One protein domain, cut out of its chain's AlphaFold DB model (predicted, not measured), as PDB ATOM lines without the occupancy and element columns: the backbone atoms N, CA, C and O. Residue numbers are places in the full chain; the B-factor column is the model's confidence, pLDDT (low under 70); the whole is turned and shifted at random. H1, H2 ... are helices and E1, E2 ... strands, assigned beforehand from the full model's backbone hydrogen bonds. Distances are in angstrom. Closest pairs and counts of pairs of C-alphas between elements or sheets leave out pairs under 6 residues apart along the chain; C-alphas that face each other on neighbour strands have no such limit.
ATOM      1  N   GLY A  62     220.421 254.672 305.448       91.12
ATOM      2  CA  GLY A  62     219.699 253.396 305.428       91.12
ATOM      3  C   GLY A  62     218.794 253.146 306.641       91.12
ATOM      4  O   GLY A  62     217.901 252.307 306.560       91.12
ATOM      5  N   ASP A  63     219.007 253.844 307.753       92.81
ATOM      6  CA  ASP A  63     218.256 253.700 309.005       92.81
ATOM      7  C   ASP A  63     216.932 254.478 309.026       92.81
ATOM      8  O   ASP A  63     216.110 254.291 309.926       92.81
ATOM      9  N   GLU A  64     216.680 255.312 308.018       91.69
ATOM     10  CA  GLU A  64     215.432 256.055 307.915       91.69
ATOM     11  C   GLU A  64     214.232 255.155 307.646       91.69
ATOM     12  O   GLU A  64     214.304 254.197 306.877       91.69
ATOM     13  N   THR A  65     213.094 255.503 308.244       92.00
ATOM     14  CA  THR A  65     211.840 254.791 307.997       92.00
ATOM     15  C   THR A  65     211.244 255.195 306.651       92.00
ATOM     16  O   THR A  65     211.080 256.375 306.353       92.00
ATOM     17  N   VAL A  66     210.885 254.193 305.857       91.31
ATOM     18  CA  VAL A  66     210.199 254.317 304.571       91.31
ATOM     19  C   VAL A  66     208.985 253.395 304.556       91.31
ATOM     20  O   VAL A  66     208.881 252.469 305.361       91.31
ATOM     21  N   VAL A  67     208.070 253.624 303.620       89.12
ATOM     22  CA  VAL A  67     206.871 252.803 303.449       89.12
ATOM     23  C   VAL A  67     206.838 252.150 302.079       89.12
ATOM     24  O   VAL A  67     207.119 252.785 301.064       89.12
ATOM     25  N   THR A  68     206.477 250.875 302.015       85.00
ATOM     26  CA  THR A  68     206.185 250.201 300.745       85.00
ATOM     27  C   THR A  68     204.681 250.216 300.495       85.00
ATOM     28  O   THR A  68     203.866 250.198 301.418       85.00
ATOM     29  N   ILE A  69     204.289 250.304 299.224       76.31
ATOM     30  CA  ILE A  69     202.881 250.404 298.824       76.31
ATOM     31  C   ILE A  69     202.596 249.341 297.772       76.31
ATOM     32  O   ILE A  69     203.347 249.203 296.800       76.31
ATOM     33  N   GLN A  70     201.490 248.607 297.930       65.62
ATOM     34  CA  GLN A  70     201.070 247.626 296.933       65.62
ATOM     35  C   GLN A  70     200.366 248.325 295.769       65.62
ATOM     36  O   GLN A  70     199.185 248.664 295.834       65.62
ATOM     37  N   GLN A  71     201.074 248.514 294.662       59.94
ATOM     38  CA  GLN A  71     200.501 249.070 293.436       59.94
ATOM     39  C   GLN A  71     199.934 247.937 292.554       59.94
ATOM     40  O   GLN A  71     200.508 247.575 291.528       59.94
ATOM     41  N   GLY A  72     198.806 247.343 292.962       55.34
ATOM     42  CA  GLY A  72     198.087 246.328 292.174       55.34
ATOM     43  C   GLY A  72     198.918 245.088 291.771       55.34
ATOM     44  O   GLY A  72     200.039 244.896 292.234       55.34
ATOM     45  N   PRO A  73     198.379 244.195 290.920       49.25
ATOM     46  CA  PRO A  73     199.004 242.900 290.619       49.25
ATOM     47  C   PRO A  73     200.198 242.957 289.648       49.25
ATOM     48  O   PRO A  73     200.769 241.914 289.338       49.25
ATOM     49  N   SER A  74     200.568 244.126 289.119       47.62
ATOM     50  CA  SER A  74     201.474 244.204 287.964       47.62
ATOM     51  C   SER A  74     202.423 245.400 287.945       47.62
ATOM     52  O   SER A  74     202.956 245.725 286.886       47.62
ATOM     53  N   THR A  75     202.684 246.073 289.067       52.50
ATOM     54  CA  THR A  75     203.681 247.153 289.055       52.50
ATOM     55  C   THR A  75     204.655 247.075 290.218       52.50
ATOM     56  O   THR A  75     204.340 246.626 291.313       52.50
ATOM     57  N   VAL A  76     205.895 247.430 289.895       54.66
ATOM     58  CA  VAL A  76     207.082 247.402 290.748       54.66
ATOM     59  C   VAL A  76     206.812 248.109 292.072       54.66
ATOM     60  O   VAL A  76     206.445 249.281 292.078       54.66
ATOM     61  N   SER A  77     207.053 247.416 293.180       68.44
ATOM     62  CA  SER A  77     207.028 247.985 294.523       68.44
ATOM     63  C   SER A  77     208.285 248.829 294.738       68.44
ATOM     64  O   SER A  77     209.379 248.301 294.920       68.44
ATOM     65  N   ALA A  78     208.132 250.149 294.669       82.94
ATOM     66  CA  ALA A  78     209.114 251.096 295.187       82.94
ATOM     67  C   ALA A  78     208.794 251.403 296.657       82.94
ATOM     68  O   ALA A  78     207.632 251.308 297.064       82.94
ATOM     69  N   TYR A  79     209.797 251.795 297.442       89.12
ATOM     70  CA  TYR A  79     209.531 252.407 298.743       89.12
ATOM     71  C   TYR A  79     209.354 253.919 298.597       89.12
ATOM     72  O   TYR A  79     209.898 254.566 297.697       89.12
ATOM     73  N   HIS A  80     208.574 254.481 299.503       89.50
ATOM     74  CA  HIS A  80     208.199 255.876 299.568       89.50
ATOM     75  C   HIS A  80     208.655 256.458 300.898       89.50
ATOM     76  O   HIS A  80     208.608 255.802 301.933       89.50
ATOM     77  N   GLU A  81     209.095 257.705 300.865       89.25
ATOM     78  CA  GLU A  81     209.449 258.443 302.067       89.25
ATOM     79  C   GLU A  81     208.212 259.136 302.628       89.25
ATOM     80  O   GLU A  81     207.294 259.481 301.874       89.25
ATOM     81  N   THR A  82     208.199 259.357 303.936       87.44
ATOM     82  CA  THR A  82     207.138 260.085 304.626       87.44
ATOM     83  C   THR A  82     207.650 261.406 305.187       87.44
ATOM     84  O   THR A  82     208.837 261.618 305.431       87.44
ATOM     85  N   THR A  83     206.727 262.341 305.350       83.12
ATOM     86  CA  THR A  83     206.918 263.565 306.123       83.12
ATOM     87  C   THR A  83     206.870 263.251 307.621       83.12
ATOM     88  O   THR A  83     206.523 262.142 308.023       83.12
ATOM     89  N   CYS A  84     207.174 264.238 308.469       78.62
ATOM     90  CA  CYS A  84     207.076 264.077 309.924       78.62
ATOM     91  C   CYS A  84     205.645 263.809 310.428       78.62
ATOM     92  O   CYS A  84     205.494 263.354 311.556       78.62
ATOM     93  N   ASP A  85     204.623 264.075 309.610       79.94
ATOM     94  CA  ASP A  85     203.208 263.803 309.898       79.94
ATOM     95  C   ASP A  85     202.737 262.452 309.311       79.94
ATOM     96  O   ASP A  85     201.545 262.252 309.062       79.94
ATOM     97  N   ASP A  86     203.675 261.550 308.995       77.19
ATOM     98  CA  ASP A  86     203.434 260.230 308.386       77.19
ATOM     99  C   ASP A  86     202.682 260.269 307.041       77.19
ATOM    100  O   ASP A  86     202.193 259.256 306.542       77.19
ATOM    101  N   GLN A  87     202.615 261.439 306.399       83.00
ATOM    102  CA  GLN A  87     202.095 261.582 305.038       83.00
ATOM    103  C   GLN A  87     203.175 261.227 304.024       83.00
ATOM    104  O   GLN A  87     204.337 261.577 304.228       83.00
ATOM    105  N   LEU A  88     202.803 260.605 302.906       82.50
ATOM    106  CA  LEU A  88     203.738 260.349 301.810       82.50
ATOM    107  C   LEU A  88     204.354 261.660 301.316       82.50
ATOM    108  O   LEU A  88     203.661 262.655 301.112       82.50
ATOM    109  N   LEU A  89     205.669 261.649 301.107       84.81
ATOM    110  CA  LEU A  89     206.396 262.811 300.607       84.81
ATOM    111  C   LEU A  89     205.958 263.174 299.181       84.81
ATOM    112  O   LEU A  89     205.960 264.344 298.812       84.81
ATOM    113  N   CYS A  90     205.605 262.174 298.373       82.25
ATOM    114  CA  CYS A  90     205.057 262.368 297.039       82.25
ATOM    115  C   CYS A  90     203.525 262.343 297.047       82.25
ATOM    116  O   CYS A  90     202.904 261.724 297.904       82.25
ATOM    117  N   SER A  91     202.913 262.926 296.016       78.50
ATOM    118  CA  SER A  91     201.455 263.015 295.852       78.50
ATOM    119  C   SER A  91     200.778 261.680 295.492       78.50
ATOM    120  O   SER A  91     199.678 261.677 294.939       78.50
ATOM    121  N   LEU A  92     201.435 260.536 295.728       74.12
ATOM    122  CA  LEU A  92     200.810 259.239 295.502       74.12
ATOM    123  C   LEU A  92     199.697 259.048 296.534       74.12
ATOM    124  O   LEU A  92     199.950 259.023 297.729       74.12
ATOM    125  N   THR A  93     198.470 258.856 296.067       66.75
ATOM    126  CA  THR A  93     197.343 258.468 296.917       66.75
ATOM    127  C   THR A  93     197.202 256.951 296.893       66.75
ATOM    128  O   THR A  93     196.998 256.369 295.823       66.75
ATOM    129  N   SER A  94     197.308 256.298 298.048       63.56
ATOM    130  CA  SER A  94     197.024 254.871 298.178       63.56
ATOM    131  C   SER A  94     196.386 254.566 299.524       63.56
ATOM    132  O   SER A  94     196.918 254.946 300.561       63.56
ATOM    133  N   ASP A  95     195.284 253.817 299.496       61.44
ATOM    134  CA  ASP A  95     194.627 253.261 300.684       61.44
ATOM    135  C   ASP A  95     195.318 251.979 301.204       61.44
ATOM    136  O   ASP A  95     194.825 251.322 302.120       61.44
ATOM    137  N   HIS A  96     196.448 251.584 300.601       59.50
ATOM    138  CA  HIS A  96     197.134 250.310 300.842       59.50
ATOM    139  C   HIS A  96     198.620 250.514 301.162       59.50
ATOM    140  O   HIS A  96     199.504 250.054 300.430       59.50
ATOM    141  N   LEU A  97     198.890 251.201 302.275       63.59
ATOM    142  CA  LEU A  97     200.201 251.145 302.925       63.59
ATOM    143  C   LEU A  97     200.444 249.697 303.373       63.59
ATOM    144  O   LEU A  97     199.602 249.127 304.066       63.59
ATOM    145  N   LEU A  98     201.545 249.095 302.922       64.94
ATOM    146  CA  LEU A  98     201.875 247.715 303.271       64.94
ATOM    147  C   LEU A  98     202.621 247.662 304.598       64.94
ATOM    148  O   LEU A  98     202.110 247.111 305.565       64.94
ATOM    149  N   ASP A  99     203.806 248.271 304.635       78.56
ATOM    150  CA  ASP A  99     204.743 248.120 305.742       78.56
ATOM    151  C   ASP A  99     205.617 249.365 305.913       78.56
ATOM    152  O   ASP A  99     206.043 249.978 304.930       78.56
ATOM    153  N   HIS A 100     205.918 249.690 307.172       86.38
ATOM    154  CA  HIS A 100     206.989 250.608 307.553       86.38
ATOM    155  C   HIS A 100     208.264 249.792 307.773       86.38
ATOM    156  O   HIS A 100     208.286 248.878 308.597       86.38
ATOM    157  N   LEU A 101     209.323 250.119 307.044       90.31
ATOM    158  CA  LEU A 101     210.607 249.419 307.075       90.31
ATOM    159  C   LEU A 101     211.735 250.444 307.158       90.31
ATOM    160  O   LEU A 101     211.530 251.617 306.839       90.31
ATOM    161  N   THR A 102     212.942 250.017 307.526       93.75
ATOM    162  CA  THR A 102     214.109 250.867 307.269       93.75
ATOM    163  C   THR A 102     214.376 250.930 305.764       93.75
ATOM    164  O   THR A 102     214.055 250.000 305.016       93.75
ATOM    165  N   ARG A 103     214.978 252.024 305.295       93.94
ATOM    166  CA  ARG A 103     215.410 252.184 303.903       93.94
ATOM    167  C   ARG A 103     216.334 251.038 303.487       93.94
ATOM    168  O   ARG A 103     216.148 250.479 302.410       93.94
ATOM    169  N   ALA A 104     217.272 250.648 304.347       93.44
ATOM    170  CA  ALA A 104     218.172 249.525 304.111       93.44
ATOM    171  C   ALA A 104     217.409 248.200 303.942       93.44
ATOM    172  O   ALA A 104     217.705 247.446 303.017       93.44
ATOM    173  N   ASP A 105     216.391 247.936 304.767       93.25
ATOM    174  CA  ASP A 105     215.556 246.737 304.627       93.25
ATOM    175  C   ASP A 105     214.739 246.771 303.331       93.25
ATOM    176  O   ASP A 105     214.620 245.763 302.633       93.25
ATOM    177  N   ALA A 106     214.196 247.933 302.959       90.56
ATOM    178  CA  ALA A 106     213.466 248.086 301.706       90.56
ATOM    179  C   ALA A 106     214.374 247.828 300.488       90.56
ATOM    180  O   ALA A 106     213.999 247.078 299.582       90.56
ATOM    181  N   GLN A 107     215.589 248.380 300.499       91.81
ATOM    182  CA  GLN A 107     216.614 248.140 299.483       91.81
ATOM    183  C   GLN A 107     217.039 246.660 299.437       91.81
ATOM    184  O   GLN A 107     217.118 246.083 298.354       91.81
ATOM    185  N   ALA A 108     217.245 246.013 300.590       91.00
ATOM    186  CA  ALA A 108     217.590 244.589 300.679       91.00
ATOM    187  C   ALA A 108     216.483 243.672 300.128       91.00
ATOM    188  O   ALA A 108     216.771 242.617 299.566       91.00
ATOM    189  N   ASN A 109     215.223 244.104 300.227       87.31
ATOM    190  CA  ASN A 109     214.066 243.429 299.636       87.31
ATOM    191  C   ASN A 109     213.862 243.756 298.142       87.31
ATOM    192  O   ASN A 109     212.866 243.348 297.542       87.31
ATOM    193  N   GLY A 110     214.799 244.478 297.518       85.69
ATOM    194  CA  GLY A 110     214.761 244.807 296.095       85.69
ATOM    195  C   GLY A 110     213.760 245.906 295.739       85.69
ATOM    196  O   GLY A 110     213.415 246.057 294.563       85.69
ATOM    197  N   HIS A 111     213.287 246.679 296.723       87.00
ATOM    198  CA  HIS A 111     212.457 247.853 296.481       87.00
ATOM    199  C   HIS A 111     213.357 249.052 296.164       87.00
ATOM    200  O   HIS A 111     214.099 249.504 297.036       87.00
ATOM    201  N   PRO A 112     213.322 249.605 294.940       87.75
ATOM    202  CA  PRO A 112     214.050 250.828 294.641       87.75
ATOM    203  C   PRO A 112     213.353 252.056 295.251       87.75
ATOM    204  O   PRO A 112     212.143 252.016 295.501       87.75
ATOM    205  N   PRO A 113     214.070 253.183 295.413       89.25
ATOM    206  CA  PRO A 113     213.463 254.444 295.826       89.25
ATOM    207  C   PRO A 113     212.385 254.924 294.854       89.25
ATOM    208  O   PRO A 113     212.529 254.854 293.623       89.25
ATOM    209  N   CYS A 114     211.327 255.521 295.403       86.44
ATOM    210  CA  CYS A 114     210.403 256.331 294.628       86.44
ATOM    211  C   CYS A 114     211.138 257.559 294.073       86.44
ATOM    212  O   CYS A 114     211.527 258.473 294.800       86.44
ATOM    213  N   GLN A 115     211.253 257.618 292.748       82.56
ATOM    214  CA  GLN A 115     211.934 258.707 292.045       82.56
ATOM    215  C   GLN A 115     211.304 260.086 292.297       82.56
ATOM    216  O   GLN A 115     211.988 261.100 292.200       82.56
ATOM    217  N   GLN A 116     210.008 260.151 292.619       82.00
ATOM    218  CA  GLN A 116     209.371 261.416 292.984       82.00
ATOM    219  C   GLN A 116     209.783 261.867 294.393       82.00
ATOM    220  O   GLN A 116     210.107 263.037 294.568       82.00
ATOM    221  N   CYS A 117     209.830 260.953 295.368       86.19
ATOM    222  CA  CYS A 117     210.291 261.255 296.728       86.19
ATOM    223  C   CYS A 117     211.742 261.755 296.719       86.19
ATOM    224  O   CYS A 117     212.014 262.821 297.262       86.19
ATOM    225  N   GLN A 118     212.639 261.067 295.999       85.06
ATOM    226  CA  GLN A 118     214.035 261.497 295.871       85.06
ATOM    227  C   GLN A 118     214.163 262.900 295.268       85.06
ATOM    228  O   GLN A 118     214.925 263.715 295.779       85.06
ATOM    229  N   ARG A 119     213.404 263.223 294.210       83.25
ATOM    230  CA  ARG A 119     213.420 264.574 293.618       83.25
ATOM    231  C   ARG A 119     212.975 265.641 294.607       83.25
ATOM    232  O   ARG A 119     213.618 266.681 294.692       83.25
ATOM    233  N   ILE A 120     211.894 265.388 295.344       82.94
ATOM    234  CA  ILE A 120     211.388 266.330 296.348       82.94
ATOM    235  C   ILE A 120     212.442 266.545 297.435       82.94
ATOM    236  O   ILE A 120     212.716 267.684 297.805       82.94
ATOM    237  N   ARG A 121     213.079 265.470 297.901       83.81
ATOM    238  CA  ARG A 121     214.124 265.539 298.922       83.81
ATOM    239  C   ARG A 121     215.372 266.288 298.449       83.81
ATOM    240  O   ARG A 121     215.840 267.187 299.143       83.81
ATOM    241  N   HIS A 122     215.828 266.020 297.224       80.88
ATOM    242  CA  HIS A 122     216.915 266.774 296.595       80.88
ATOM    243  C   HIS A 122     216.581 268.264 296.457       80.88
ATOM    244  O   HIS A 122     217.420 269.102 296.774       80.88
ATOM    245  N   ALA A 123     215.361 268.603 296.026       77.69
ATOM    246  CA  ALA A 123     214.924 269.991 295.881       77.69
ATOM    247  C   ALA A 123     214.855 270.736 297.225       77.69
ATOM    248  O   ALA A 123     215.117 271.935 297.277       77.69
ATOM    249  N   ARG A 124     214.534 270.029 298.316       81.31
ATOM    250  CA  ARG A 124     214.511 270.590 299.677       81.31
ATOM    251  C   ARG A 124     215.902 270.724 300.307       81.31
ATOM    252  O   ARG A 124     216.037 271.414 301.311       81.31
ATOM    253  N   GLY A 125     216.930 270.092 299.735       70.19
ATOM    254  CA  GLY A 125     218.261 270.014 300.347       70.19
ATOM    255  C   GLY A 125     218.279 269.189 301.641       70.19
ATOM    256  O   GLY A 125     219.213 269.311 302.433       70.19
ATOM    257  N   ASP A 126     217.251 268.365 301.861       63.94
ATOM    258  CA  ASP A 126     217.092 267.541 303.057       63.94
ATOM    259  C   ASP A 126     218.026 266.330 302.978       63.94
ATOM    260  O   ASP A 126     217.687 265.263 302.465       63.94
ATOM    261  N   ASN A 127     219.230 266.502 303.519       54.88
ATOM    262  CA  ASN A 127     220.205 265.429 303.719       54.88
ATOM    263  C   ASN A 127     220.057 264.769 305.103       54.88
ATOM    264  O   ASN A 127     221.044 264.268 305.642       54.88
ATOM    265  N   ARG A 128     218.856 264.892 305.689       52.41
ATOM    266  CA  ARG A 128     218.517 264.475 307.052       52.41
ATOM    267  C   ARG A 128     218.833 263.006 307.304       52.41
ATOM    268  O   ARG A 128     218.755 262.234 306.324       52.41
TER     269      ARG A 128
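Overview. This is residues 62 to 128 of the 128 residues of an uncharacterized protein of halophilic archaeon (UniProt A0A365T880). What is the main picture? A small three-stranded sheet has the short helix H1 standing up from it, while the longer helix H2 grazes it at edge strand E2. H2 and the loop of hairpin E1 and E2 lie toward opposite ends of the longest span, and a long loop, residues 82 to 96, joins the two edge strands. What makes it up? The printed part has 67 residues, with three named strands and two named helices in the order E1, E2, E3, H1, H2; the sheet runs E2, E1, E3, antiparallel. It is mixed, with 30 residues, under half, in named elements, and compact, with a radius of gyration of the C-alphas of 11.3 A and spans of 35 by 25 by 19 A.

Arrangement. How do the strands pair? Inner strand E1, residues 65 to 69, is antiparallel to E3, residues 97 to 102, at 149 degrees, with N 66 and O 101 within hydrogen-bond range at 2.8 A. E1 and E2, residues 79 to 81, form a hairpin at 130 degrees, with N 80 and O 67 at 2.7 A. Where are the helices? H1, residues 103 to 108, is on the sheet at a height of 8.0 A and stands up from it; its closest C-alpha pair with E1 is Arg 103 and Val 66, 5.7 A. H2, residues 115 to 124, only grazes the sheet; its closest C-alpha pair with E2 is Cys 117 and Glu 81, 6.1 A. In H1 and H2 every O i to N i+4 pair is within hydrogen-bond range.

Along the chain. Where does E1 begin? C-alpha 65 is at (211.840, 254.791, 307.997). How long are the elements? E1 measures 13.6 A, E2 6.9 A, E3 14.6 A, H1 8.5 A and H2 14.4 A, ending at C-alpha 124, (214.511, 270.590, 299.677).

Size, cuts and confidence. How far does it reach? The C-alphas farthest apart, of Pro 73 and Gly 125, are 34.7 A apart; the printed part has no cut. Which link is long, and where is confidence low? E2 to E3 is a long link of 15 residues; residues 70 to 77, 93 to 98 and 126 to 128 are under 70 in pLDDT.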